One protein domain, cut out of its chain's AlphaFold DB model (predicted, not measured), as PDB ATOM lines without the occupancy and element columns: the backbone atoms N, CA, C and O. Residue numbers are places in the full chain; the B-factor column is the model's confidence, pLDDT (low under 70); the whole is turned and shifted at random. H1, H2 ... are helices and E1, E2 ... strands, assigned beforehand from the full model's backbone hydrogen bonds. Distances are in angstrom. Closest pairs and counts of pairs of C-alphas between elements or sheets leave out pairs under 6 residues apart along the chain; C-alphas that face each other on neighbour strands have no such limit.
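AT A GLANCE: This is residues 153 to 237 of the 257 residues of the protein "2-phospho-D-glycerate hydro-lyase" of Nothobranchius kadleci (UniProt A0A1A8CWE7). A short helix, H2, sits in the middle, between a small parallel sheet of two strands, E1 and E2, with H1 next to it, and the long helix H3, whose end, residues 228 to 232, sticks out together with residue 233. The unnamed stretch 200 to 212 leads from H2 to H3, and its residues 205 to 206 pair briefly beside E2. The printed part has 85 residues, in the order E1, H1, E2, H2, H3, class mixed. It is compact, with a radius of gyration of the C-alphas of 13.0 A, and spans 33 by 30 by 20 A.

HOW THE PARTS SIT: Begin at the sheet: E1, residues 153 to 157, and E2, residues 177 to 181, are parallel at 22 degrees; look for N 156 and O 179, 2.8 A apart, within hydrogen-bond range. With H1, residues 164 to 173, they form a strand-helix-strand unit, two parallel strands joined through a helix, with a right-handed crossover. The closest C-alphas of H1 and E2 are Thr 171 and Val 178, 6.1 A. Those of E2 and H2, residues 192 to 199, are Met 180 and Ala 197, 6.4 A. H1 and H2 are near each other. H2 touches H3, residues 213 to 232, through residues 218 to 225 of H3 alone; the closest C-alphas are Ser 194 and Lys 218, 5.8 A, at a shallow tilt of 32 degrees, the same way. H3 is apart from E1, E2 and H1. Every O i to N i+4 pair is within hydrogen-bond range in H1 and H2, and 15 of 16 in H3.

IN THESE COORDINATES: Find C-alpha 153 at (-13.894, -3.232, 3.368), where E1 begins its 13.0 A; E2 measures 12.6 A, H1 14.2 A and H2 10.3 A. H3 runs 28.2 A to C-alpha 232 at (2.653, -25.607, -11.422).

THE WHOLE: The C-alphas farthest apart, Glu 161 and Gly 233, are 35.9 A apart. The printed part has no cut; the link from H2 to H3 is long. Look for pLDDT under 70 at residues 160, 175 and 184 to 189.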
ATOM      1  N   GLY A 153     -14.214  -2.760   4.704       89.31
ATOM      2  CA  GLY A 153     -13.894  -3.232   3.368       89.31
ATOM      3  C   GLY A 153     -14.884  -2.824   2.288       89.31
ATOM      4  O   GLY A 153     -15.892  -2.156   2.528       89.31
ATOM      5  N   TYR A 154     -14.576  -3.242   1.072       89.88
ATOM      6  CA  TYR A 154     -15.210  -2.744  -0.130       89.88
ATOM      7  C   TYR A 154     -15.528  -3.864  -1.110       89.88
ATOM      8  O   TYR A 154     -14.719  -4.763  -1.345       89.88
ATOM      9  N   VAL A 155     -16.711  -3.777  -1.715       90.12
ATOM     10  CA  VAL A 155     -17.118  -4.637  -2.826       90.12
ATOM     11  C   VAL A 155     -16.912  -3.860  -4.118       90.12
ATOM     12  O   VAL A 155     -17.720  -2.997  -4.464       90.12
ATOM     13  N   LEU A 156     -15.822  -4.138  -4.828       88.88
ATOM     14  CA  LEU A 156     -15.526  -3.510  -6.109       88.88
ATOM     15  C   LEU A 156     -16.402  -4.129  -7.196       88.88
ATOM     16  O   LEU A 156     -16.227  -5.292  -7.564       88.88
ATOM     17  N   LYS A 157     -17.350  -3.345  -7.707       82.94
ATOM     18  CA  LYS A 157     -18.176  -3.735  -8.849       82.94
ATOM     19  C   LYS A 157     -17.493  -3.361 -10.149       82.94
ATOM     20  O   LYS A 157     -17.193  -2.187 -10.376       82.94
ATOM     21  N   GLN A 158     -17.348  -4.344 -11.028       75.38
ATOM     22  CA  GLN A 158     -16.935  -4.104 -12.399       75.38
ATOM     23  C   GLN A 158     -18.115  -3.510 -13.176       75.38
ATOM     24  O   GLN A 158     -19.127  -4.160 -13.409       75.38
ATOM     25  N   VAL A 159     -18.018  -2.233 -13.530       73.06
ATOM     26  CA  VAL A 159     -18.970  -1.567 -14.436       73.06
ATOM     27  C   VAL A 159     -18.283  -1.286 -15.767       73.06
ATOM     28  O   VAL A 159     -17.064  -1.242 -15.806       73.06
ATOM     29  N   ASN A 160     -19.019  -1.052 -16.854       67.81
ATOM     30  CA  ASN A 160     -18.432  -0.911 -18.203       67.81
ATOM     31  C   ASN A 160     -17.302   0.132 -18.326       67.81
ATOM     32  O   ASN A 160     -16.464   0.031 -19.212       67.81
ATOM     33  N   GLU A 161     -17.267   1.127 -17.440       70.00
ATOM     34  CA  GLU A 161     -16.224   2.160 -17.389       70.00
ATOM     35  C   GLU A 161     -14.986   1.727 -16.572       70.00
ATOM     36  O   GLU A 161     -14.104   2.543 -16.338       70.00
ATOM     37  N   THR A 162     -14.929   0.469 -16.107       75.94
ATOM     38  CA  THR A 162     -13.939  -0.028 -15.142       75.94
ATOM     39  C   THR A 162     -12.666  -0.543 -15.828       75.94
ATOM     40  O   THR A 162     -12.697  -1.642 -16.378       75.94
ATOM     41  N   THR A 163     -11.539   0.185 -15.798       83.88
ATOM     42  CA  THR A 163     -10.264  -0.312 -16.368       83.88
ATOM     43  C   THR A 163      -9.506  -1.254 -15.424       83.88
ATOM     44  O   THR A 163      -9.666  -1.197 -14.206       83.88
ATOM     45  N   VAL A 164      -8.628  -2.103 -15.971       84.25
ATOM     46  CA  VAL A 164      -7.751  -2.981 -15.168       84.25
ATOM     47  C   VAL A 164      -6.804  -2.180 -14.275       84.25
ATOM     48  O   VAL A 164      -6.643  -2.521 -13.107       84.25
ATOM     49  N   SER A 165      -6.228  -1.089 -14.785       86.88
ATOM     50  CA  SER A 165      -5.328  -0.224 -14.012       86.88
ATOM     51  C   SER A 165      -6.019   0.384 -12.797       86.88
ATOM     52  O   SER A 165      -5.458   0.416 -11.706       86.88
ATOM     53  N   ASP A 166      -7.261   0.817 -12.969       84.75
ATOM     54  CA  ASP A 166      -8.064   1.360 -11.881       84.75
ATOM     55  C   ASP A 166      -8.425   0.271 -10.850       84.75
ATOM     56  O   ASP A 166      -8.426   0.543  -9.653       84.75
ATOM     57  N   MET A 167      -8.668  -0.979 -11.275       85.69
ATOM     58  CA  MET A 167      -8.845  -2.103 -10.339       85.69
ATOM     59  C   MET A 167      -7.577  -2.352  -9.517       85.69
ATOM     60  O   MET A 167      -7.672  -2.441  -8.298       85.69
ATOM     61  N   VAL A 168      -6.402  -2.393 -10.158       86.94
ATOM     62  CA  VAL A 168      -5.097  -2.523  -9.480       86.94
ATOM     63  C   VAL A 168      -4.883  -1.390  -8.475       86.94
ATOM     64  O   VAL A 168      -4.439  -1.627  -7.353       86.94
ATOM     65  N   HIS A 169      -5.200  -0.154  -8.861       86.06
ATOM     66  CA  HIS A 169      -5.039   1.009  -7.996       86.06
ATOM     67  C   HIS A 169      -5.959   0.926  -6.777       86.06
ATOM     68  O   HIS A 169      -5.501   1.055  -5.646       86.06
ATOM     69  N   ILE A 170      -7.239   0.611  -6.982       83.44
ATOM     70  CA  ILE A 170      -8.213   0.448  -5.897       83.44
ATOM     71  C   ILE A 170      -7.775  -0.653  -4.929       83.44
ATOM     72  O   ILE A 170      -7.788  -0.432  -3.719       83.44
ATOM     73  N   THR A 171      -7.374  -1.822  -5.423       83.00
ATOM     74  CA  THR A 171      -6.980  -2.932  -4.545       83.00
ATOM     75  C   THR A 171      -5.675  -2.664  -3.796       83.00
ATOM     76  O   THR A 171      -5.496  -3.192  -2.699       83.00
ATOM     77  N   SER A 172      -4.793  -1.821  -4.345       82.81
ATOM     78  CA  SER A 172      -3.523  -1.437  -3.715       82.81
ATOM     79  C   SER A 172      -3.672  -0.308  -2.690       82.81
ATOM     80  O   SER A 172      -2.989  -0.315  -1.665       82.81
ATOM     81  N   ASP A 173      -4.563   0.652  -2.941       80.75
ATOM     82  CA  ASP A 173      -4.676   1.881  -2.148       80.75
ATOM     83  C   ASP A 173      -5.610   1.750  -0.936       80.75
ATOM     84  O   ASP A 173      -5.438   2.449   0.069       80.75
ATOM     85  N   HIS A 174      -6.613   0.869  -1.000       74.81
ATOM     86  CA  HIS A 174      -7.589   0.745   0.080       74.81
ATOM     87  C   HIS A 174      -7.007  -0.034   1.265       74.81
ATOM     88  O   HIS A 174      -6.623  -1.200   1.167       74.81
ATOM     89  N   ARG A 175      -7.003   0.612   2.436       69.50
ATOM     90  CA  ARG A 175      -6.703  -0.032   3.719       69.50
ATOM     91  C   ARG A 175      -7.952  -0.767   4.198       69.50
ATOM     92  O   ARG A 175      -8.829  -0.165   4.803       69.50
ATOM     93  N   GLY A 176      -8.059  -2.047   3.870       74.75
ATOM     94  CA  GLY A 176      -9.185  -2.889   4.263       74.75
ATOM     95  C   GLY A 176      -9.328  -4.094   3.350       74.75
ATOM     96  O   GLY A 176      -8.506  -4.317   2.456       74.75
ATOM     97  N   LEU A 177     -10.383  -4.871   3.567       83.31
ATOM     98  CA  LEU A 177     -10.741  -5.931   2.639       83.31
ATOM     99  C   LEU A 177     -11.220  -5.316   1.319       83.31
ATOM    100  O   LEU A 177     -12.103  -4.463   1.323       83.31
ATOM    101  N   VAL A 178     -10.721  -5.806   0.189       87.19
ATOM    102  CA  VAL A 178     -11.346  -5.567  -1.114       87.19
ATOM    103  C   VAL A 178     -11.745  -6.912  -1.698       87.19
ATOM    104  O   VAL A 178     -10.934  -7.834  -1.744       87.19
ATOM    105  N   LEU A 179     -12.998  -7.026  -2.125       89.19
ATOM    106  CA  LEU A 179     -13.501  -8.193  -2.838       89.19
ATOM    107  C   LEU A 179     -14.129  -7.762  -4.156       89.19
ATOM    108  O   LEU A 179     -14.747  -6.698  -4.245       89.19
ATOM    109  N   MET A 180     -13.977  -8.586  -5.185       88.25
ATOM    110  CA  MET A 180     -14.542  -8.300  -6.500       88.25
ATOM    111  C   MET A 180     -15.950  -8.884  -6.602       88.25
ATOM    112  O   MET A 180     -16.173 -10.057  -6.292       88.25
ATOM    113  N   GLY A 181     -16.913  -8.058  -7.003       86.50
ATOM    114  CA  GLY A 181     -18.306  -8.454  -7.169       86.50
ATOM    115  C   GLY A 181     -18.725  -8.421  -8.632       86.50
ATOM    116  O   GLY A 181     -18.608  -7.375  -9.271       86.50
ATOM    117  N   ALA A 182     -19.272  -9.531  -9.126       80.75
ATOM    118  CA  ALA A 182     -19.892  -9.584 -10.445       80.75
ATOM    119  C   ALA A 182     -21.077  -8.610 -10.514       80.75
ATOM    120  O   ALA A 182     -21.907  -8.543  -9.593       80.75
ATOM    121  N   ALA A 183     -21.151  -7.843 -11.595       71.50
ATOM    122  CA  ALA A 183     -22.284  -6.983 -11.887       71.50
ATOM    123  C   ALA A 183     -23.427  -7.767 -12.547       71.50
ATOM    124  O   ALA A 183     -23.261  -8.847 -13.114       71.50
ATOM    125  N   TYR A 184     -24.630  -7.204 -12.460       65.88
ATOM    126  CA  TYR A 184     -25.788  -7.742 -13.163       65.88
ATOM    127  C   TYR A 184     -25.660  -7.494 -14.671       65.88
ATOM    128  O   TYR A 184     -25.298  -6.393 -15.083       65.88
ATOM    129  N   GLY A 185     -26.009  -8.498 -15.482       61.28
ATOM    130  CA  GLY A 185     -26.035  -8.381 -16.945       61.28
ATOM    131  C   GLY A 185     -24.672  -8.500 -17.633       61.28
ATOM    132  O   GLY A 185     -24.546  -8.093 -18.788       61.28
ATOM    133  N   GLU A 186     -23.659  -9.041 -16.952       63.81
ATOM    134  CA  GLU A 186     -22.361  -9.311 -17.573       63.81
ATOM    135  C   GLU A 186     -22.467 -10.361 -18.698       63.81
ATOM    136  O   GLU A 186     -23.236 -11.322 -18.581       63.81
ATOM    137  N   PRO A 187     -21.688 -10.220 -19.788       60.94
ATOM    138  CA  PRO A 187     -21.683 -11.188 -20.876       60.94
ATOM    139  C   PRO A 187     -21.280 -12.583 -20.392       60.94
ATOM    140  O   PRO A 187     -20.312 -12.745 -19.651       60.94
ATOM    141  N   CYS A 188     -21.963 -13.614 -20.894       58.78
ATOM    142  CA  CYS A 188     -21.699 -15.005 -20.522       58.78
ATOM    143  C   CYS A 188     -20.257 -15.469 -20.785       58.78
ATOM    144  O   CYS A 188     -19.760 -16.351 -20.089       58.78
ATOM    145  N   SER A 189     -19.592 -14.900 -21.791       62.06
ATOM    146  CA  SER A 189     -18.217 -15.252 -22.155       62.06
ATOM    147  C   SER A 189     -17.158 -14.583 -21.281       62.06
ATOM    148  O   SER A 189     -15.983 -14.914 -21.412       62.06
ATOM    149  N   ASP A 190     -17.538 -13.617 -20.442       75.25
ATOM    150  CA  ASP A 190     -16.578 -12.870 -19.642       75.25
ATOM    151  C   ASP A 190     -16.349 -13.540 -18.281       75.25
ATOM    152  O   ASP A 190     -17.108 -13.360 -17.321       75.25
ATOM    153  N   ALA A 191     -15.283 -14.340 -18.219       81.88
ATOM    154  CA  ALA A 191     -14.772 -14.935 -16.988       81.88
ATOM    155  C   ALA A 191     -13.580 -14.159 -16.393       81.88
ATOM    156  O   ALA A 191     -13.067 -14.573 -15.351       81.88
ATOM    157  N   SER A 192     -13.178 -13.033 -17.008       87.31
ATOM    158  CA  SER A 192     -11.951 -12.292 -16.670       87.31
ATOM    159  C   SER A 192     -11.914 -11.808 -15.223       87.31
ATOM    160  O   SER A 192     -10.842 -11.732 -14.634       87.31
ATOM    161  N   LEU A 193     -13.081 -11.563 -14.622       88.19
ATOM    162  CA  LEU A 193     -13.235 -11.239 -13.204       88.19
ATOM    163  C   LEU A 193     -12.495 -12.243 -12.303       88.19
ATOM    164  O   LEU A 193     -11.828 -11.841 -11.354       88.19
ATOM    165  N   SER A 194     -12.562 -13.539 -12.623       92.19
ATOM    166  CA  SER A 194     -11.914 -14.601 -11.840       92.19
ATOM    167  C   SER A 194     -10.393 -14.527 -11.949       92.19
ATOM    168  O   SER A 194      -9.705 -14.545 -10.932       92.19
ATOM    169  N   ASP A 195      -9.873 -14.374 -13.171       93.06
ATOM    170  CA  ASP A 195      -8.442 -14.194 -13.431       93.06
ATOM    171  C   ASP A 195      -7.896 -12.934 -12.754       93.06
ATOM    172  O   ASP A 195      -6.838 -12.967 -12.131       93.06
ATOM    173  N   ILE A 196      -8.633 -11.825 -12.837       91.25
ATOM    174  CA  ILE A 196      -8.241 -10.550 -12.233       91.25
ATOM    175  C   ILE A 196      -8.257 -10.665 -10.708       91.25
ATOM    176  O   ILE A 196      -7.310 -10.227 -10.063       91.25
ATOM    177  N   ALA A 197      -9.290 -11.266 -10.116       90.88
ATOM    178  CA  ALA A 197      -9.365 -11.433  -8.668       90.88
ATOM    179  C   ALA A 197      -8.200 -12.273  -8.124       90.88
ATOM    180  O   ALA A 197      -7.573 -11.868  -7.142       90.88
ATOM    181  N   VAL A 198      -7.866 -13.387  -8.787       92.25
ATOM    182  CA  VAL A 198      -6.715 -14.221  -8.406       92.25
ATOM    183  C   VAL A 198      -5.398 -13.485  -8.656       92.25
ATOM    184  O   VAL A 198      -4.548 -13.441  -7.770       92.25
ATOM    185  N   GLY A 199      -5.235 -12.842  -9.816       92.12
ATOM    186  CA  GLY A 199      -4.024 -12.095 -10.170       92.12
ATOM    187  C   GLY A 199      -3.744 -10.895  -9.257       92.12
ATOM    188  O   GLY A 199      -2.586 -10.551  -9.032       92.12
ATOM    189  N   LEU A 200      -4.786 -10.281  -8.687       89.12
ATOM    190  CA  LEU A 200      -4.682  -9.222  -7.677       89.12
ATOM    191  C   LEU A 200      -4.534  -9.760  -6.243       89.12
ATOM    192  O   LEU A 200      -4.392  -8.964  -5.314       89.12
ATOM    193  N   GLY A 201      -4.577 -11.081  -6.042       88.12
ATOM    194  CA  GLY A 201      -4.459 -11.713  -4.728       88.12
ATOM    195  C   GLY A 201      -5.630 -11.408  -3.789       88.12
ATOM    196  O   GLY A 201      -5.421 -11.267  -2.583       88.12
ATOM    197  N   LEU A 202      -6.846 -11.253  -4.325       87.75
ATOM    198  CA  LEU A 202      -8.038 -11.018  -3.508       87.75
ATOM    199  C   LEU A 202      -8.437 -12.287  -2.754       87.75
ATOM    200  O   LEU A 202      -8.486 -13.373  -3.322       87.75
ATOM    201  N   GLU A 203      -8.778 -12.133  -1.475       85.00
ATOM    202  CA  GLU A 203      -9.173 -13.258  -0.615       85.00
ATOM    203  C   GLU A 203     -10.608 -13.731  -0.882       85.00
ATOM    204  O   GLU A 203     -10.929 -14.898  -0.665       85.00
ATOM    205  N   TYR A 204     -11.478 -12.834  -1.359       88.88
ATOM    206  CA  TYR A 204     -12.889 -13.124  -1.595       88.88
ATOM    207  C   TYR A 204     -13.351 -12.589  -2.947       88.88
ATOM    208  O   TYR A 204     -12.922 -11.531  -3.420       88.88
ATOM    209  N   VAL A 205     -14.319 -13.296  -3.523       91.25
ATOM    210  CA  VAL A 205     -15.089 -12.871  -4.691       91.25
ATOM    211  C   VAL A 205     -16.571 -13.091  -4.433       91.25
ATOM    212  O   VAL A 205     -16.968 -13.983  -3.684       91.25
ATOM    213  N   LYS A 206     -17.412 -12.288  -5.078       91.06
ATOM    214  CA  LYS A 206     -18.865 -12.426  -5.031       91.06
ATOM    215  C   LYS A 206     -19.403 -12.600  -6.448       91.06
ATOM    216  O   LYS A 206     -19.574 -11.625  -7.174       91.06
ATOM    217  N   LEU A 207     -19.710 -13.843  -6.816       89.94
ATOM    218  CA  LEU A 207     -20.093 -14.219  -8.185       89.94
ATOM    219  C   LEU A 207     -21.600 -14.472  -8.375       89.94
ATOM    220  O   LEU A 207     -22.056 -14.651  -9.499       89.94
ATOM    221  N   GLY A 208     -22.383 -14.461  -7.291       88.94
ATOM    222  CA  GLY A 208     -23.811 -14.801  -7.308       88.94
ATOM    223  C   GLY A 208     -24.074 -16.298  -7.105       88.94
ATOM    224  O   GLY A 208     -23.164 -17.057  -6.780       88.94
ATOM    225  N   GLY A 209     -25.329 -16.715  -7.250       89.31
ATOM    226  CA  GLY A 209     -25.743 -18.110  -7.119       89.31
ATOM    227  C   GLY A 209     -25.231 -19.003  -8.252       89.31
ATOM    228  O   GLY A 209     -24.784 -18.540  -9.302       89.31
ATOM    229  N   LEU A 210     -25.314 -20.314  -8.034       88.81
ATOM    230  CA  LEU A 210     -24.807 -21.361  -8.927       88.81
ATOM    231  C   LEU A 210     -25.830 -21.717 -10.014       88.81
ATOM    232  O   LEU A 210     -26.177 -22.879 -10.218       88.81
ATOM    233  N   SER A 211     -26.385 -20.692 -10.658       85.50
ATOM    234  CA  SER A 211     -27.328 -20.814 -11.770       85.50
ATOM    235  C   SER A 211     -27.080 -19.713 -12.802       85.50
ATOM    236  O   SER A 211     -26.712 -18.583 -12.462       85.50
ATOM    237  N   GLY A 212     -27.294 -20.037 -14.076       84.38
ATOM    238  CA  GLY A 212     -26.999 -19.163 -15.213       84.38
ATOM    239  C   GLY A 212     -25.572 -19.328 -15.743       84.38
ATOM    240  O   GLY A 212     -24.607 -19.456 -14.986       84.38
ATOM    241  N   ALA A 213     -25.447 -19.339 -17.070       84.69
ATOM    242  CA  ALA A 213     -24.193 -19.641 -17.749       84.69
ATOM    243  C   ALA A 213     -23.114 -18.574 -17.483       84.69
ATOM    244  O   ALA A 213     -21.951 -18.933 -17.304       84.69
ATOM    245  N   GLU A 214     -23.490 -17.295 -17.343       83.31
ATOM    246  CA  GLU A 214     -22.535 -16.215 -17.069       83.31
ATOM    247  C   GLU A 214     -21.825 -16.335 -15.714       83.31
ATOM    248  O   GLU A 214     -20.669 -15.930 -15.579       83.31
ATOM    249  N   ARG A 215     -22.484 -16.925 -14.710       86.38
ATOM    250  CA  ARG A 215     -21.894 -17.149 -13.378       86.38
ATOM    251  C   ARG A 215     -21.078 -18.424 -13.364       86.38
ATOM    252  O   ARG A 215     -19.958 -18.431 -12.861       86.38
ATOM    253  N   MET A 216     -21.614 -19.486 -13.968       89.19
ATOM    254  CA  MET A 216     -20.909 -20.761 -14.071       89.19
ATOM    255  C   MET A 216     -19.593 -20.629 -14.836       89.19
ATOM    256  O   MET A 216     -18.624 -21.266 -14.448       89.19
ATOM    257  N   ALA A 217     -19.509 -19.759 -15.847       90.12
ATOM    258  CA  ALA A 217     -18.249 -19.466 -16.528       90.12
ATOM    259  C   ALA A 217     -17.158 -18.960 -15.562       90.12
ATOM    260  O   ALA A 217     -16.016 -19.405 -15.643       90.12
ATOM    261  N   LYS A 218     -17.512 -18.090 -14.606       91.19
ATOM    262  CA  LYS A 218     -16.584 -17.560 -13.594       91.19
ATOM    263  C   LYS A 218     -16.197 -18.617 -12.557       91.19
ATOM    264  O   LYS A 218     -15.016 -18.805 -12.287       91.19
ATOM    265  N   TYR A 219     -17.171 -19.370 -12.038       92.62
ATOM    266  CA  TYR A 219     -16.892 -20.488 -11.127       92.62
ATOM    267  C   TYR A 219     -15.992 -21.549 -11.771       92.62
ATOM    268  O   TYR A 219     -15.001 -21.955 -11.172       92.62
ATOM    269  N   ASN A 220     -16.288 -21.949 -13.008       93.25
ATOM    270  CA  ASN A 220     -15.470 -22.908 -13.747       93.25
ATOM    271  C   ASN A 220     -14.064 -22.358 -14.002       93.25
ATOM    272  O   ASN A 220     -13.101 -23.111 -13.909       93.25
ATOM    273  N   ARG A 221     -13.926 -21.052 -14.272       95.00
ATOM    274  CA  ARG A 221     -12.607 -20.435 -14.433       95.00
ATOM    275  C   ARG A 221     -11.792 -20.479 -13.142       95.00
ATOM    276  O   ARG A 221     -10.608 -20.775 -13.225       95.00
ATOM    277  N   LEU A 222     -12.399 -20.257 -11.972       94.44
ATOM    278  CA  LEU A 222     -11.705 -20.427 -10.687       94.44
ATOM    279  C   LEU A 222     -11.204 -21.861 -10.484       94.44
ATOM    280  O   LEU A 222     -10.065 -22.035 -10.066       94.44
ATOM    281  N   VAL A 223     -12.013 -22.869 -10.833       94.06
ATOM    282  CA  VAL A 223     -11.590 -24.281 -10.781       94.06
ATOM    283  C   VAL A 223     -10.420 -24.535 -11.734       94.06
ATOM    284  O   VAL A 223      -9.430 -25.137 -11.339       94.06
ATOM    285  N   SER A 224     -10.471 -24.017 -12.966       96.25
ATOM    286  CA  SER A 224      -9.346 -24.145 -13.902       96.25
ATOM    287  C   SER A 224      -8.073 -23.464 -13.392       96.25
ATOM    288  O   SER A 224      -6.995 -24.026 -13.535       96.25
ATOM    289  N   ILE A 225      -8.179 -22.282 -12.774       95.62
ATOM    290  CA  ILE A 225      -7.026 -21.591 -12.177       95.62
ATOM    291  C   ILE A 225      -6.449 -22.408 -11.011       95.62
ATOM    292  O   ILE A 225      -5.232 -22.534 -10.902       95.62
ATOM    293  N   GLU A 226      -7.296 -22.988 -10.157       94.75
ATOM    294  CA  GLU A 226      -6.859 -23.887  -9.080       94.75
ATOM    295  C   GLU A 226      -6.079 -25.091  -9.638       94.75
ATOM    296  O   GLU A 226      -4.984 -25.391  -9.159       94.75
ATOM    297  N   GLU A 227      -6.601 -25.740 -10.683       95.62
ATOM    298  CA  GLU A 227      -5.940 -26.860 -11.365       95.62
ATOM    299  C   GLU A 227      -4.603 -26.448 -12.005       95.62
ATOM    300  O   GLU A 227      -3.612 -27.171 -11.876       95.62
ATOM    301  N   GLU A 228      -4.554 -25.289 -12.672       95.69
ATOM    302  CA  GLU A 228      -3.342 -24.720 -13.280       95.69
ATOM    303  C   GLU A 228      -2.255 -24.472 -12.219       95.69
ATOM    304  O   GLU A 228      -1.116 -24.918 -12.384       95.69
ATOM    305  N   LEU A 229      -2.608 -23.826 -11.102       94.31
ATOM    306  CA  LEU A 229      -1.687 -23.547  -9.995       94.31
ATOM    307  C   LEU A 229      -1.217 -24.831  -9.300       94.31
ATOM    308  O   LEU A 229      -0.049 -24.941  -8.924       94.31
ATOM    309  N   ALA A 230      -2.095 -25.826  -9.153       93.88
ATOM    310  CA  ALA A 230      -1.732 -27.122  -8.583       93.88
ATOM    311  C   ALA A 230      -0.706 -27.857  -9.457       93.88
ATOM    312  O   ALA A 230       0.263 -28.412  -8.940       93.88
ATOM    313  N   GLN A 231      -0.883 -27.831 -10.781       95.31
ATOM    314  CA  GLN A 231       0.057 -28.435 -11.732       95.31
ATOM    315  C   GLN A 231       1.416 -27.726 -11.747       95.31
ATOM    316  O   GLN A 231       2.440 -28.376 -11.959       95.31
ATOM    317  N   GLN A 232       1.431 -26.413 -11.513       94.69
ATOM    318  CA  GLN A 232       2.653 -25.607 -11.422       94.69
ATOM    319  C   GLN A 232       3.364 -25.750 -10.066       94.69
ATOM    320  O   GLN A 232       4.548 -25.440  -9.966       94.69
ATOM    321  N   GLY A 233       2.678 -26.277  -9.045       91.31
ATOM    322  CA  GLY A 233       3.193 -26.375  -7.677       91.31
ATOM    323  C   GLY A 233       3.071 -25.075  -6.873       91.31
ATOM    324  O   GLY A 233       3.638 -24.986  -5.786       91.31
ATOM    325  N   ASP A 234       2.317 -24.101  -7.386       88.62
ATOM    326  CA  ASP A 234       2.123 -22.775  -6.788       88.62
ATOM    327  C   ASP A 234       0.848 -22.688  -5.928       88.62
ATOM    328  O   ASP A 234       0.625 -21.691  -5.236       88.62
ATOM    329  N   LEU A 235      -0.006 -23.723  -5.940       87.69
ATOM    330  CA  LEU A 235      -1.206 -23.760  -5.104       87.69
ATOM    331  C   LEU A 235      -0.834 -23.932  -3.623       87.69
ATOM    332  O   LEU A 235      -0.422 -25.006  -3.181       87.69
ATOM    333  N   VAL A 236      -1.034 -22.871  -2.840       80.31
ATOM    334  CA  VAL A 236      -0.834 -22.875  -1.386       80.31
ATOM    335  C   VAL A 236      -2.184 -22.914  -0.679       80.31
ATOM    336  O   VAL A 236      -2.970 -21.972  -0.764       80.31
ATOM    337  N   TYR A 237      -2.430 -23.968   0.096       71.06
ATOM    338  CA  TYR A 237      -3.541 -23.993   1.043       71.06
ATOM    339  C   TYR A 237      -3.155 -23.161   2.272       71.06
ATOM    340  O   TYR A 237      -2.414 -23.630   3.134       71.06
TER     341      TYR A 237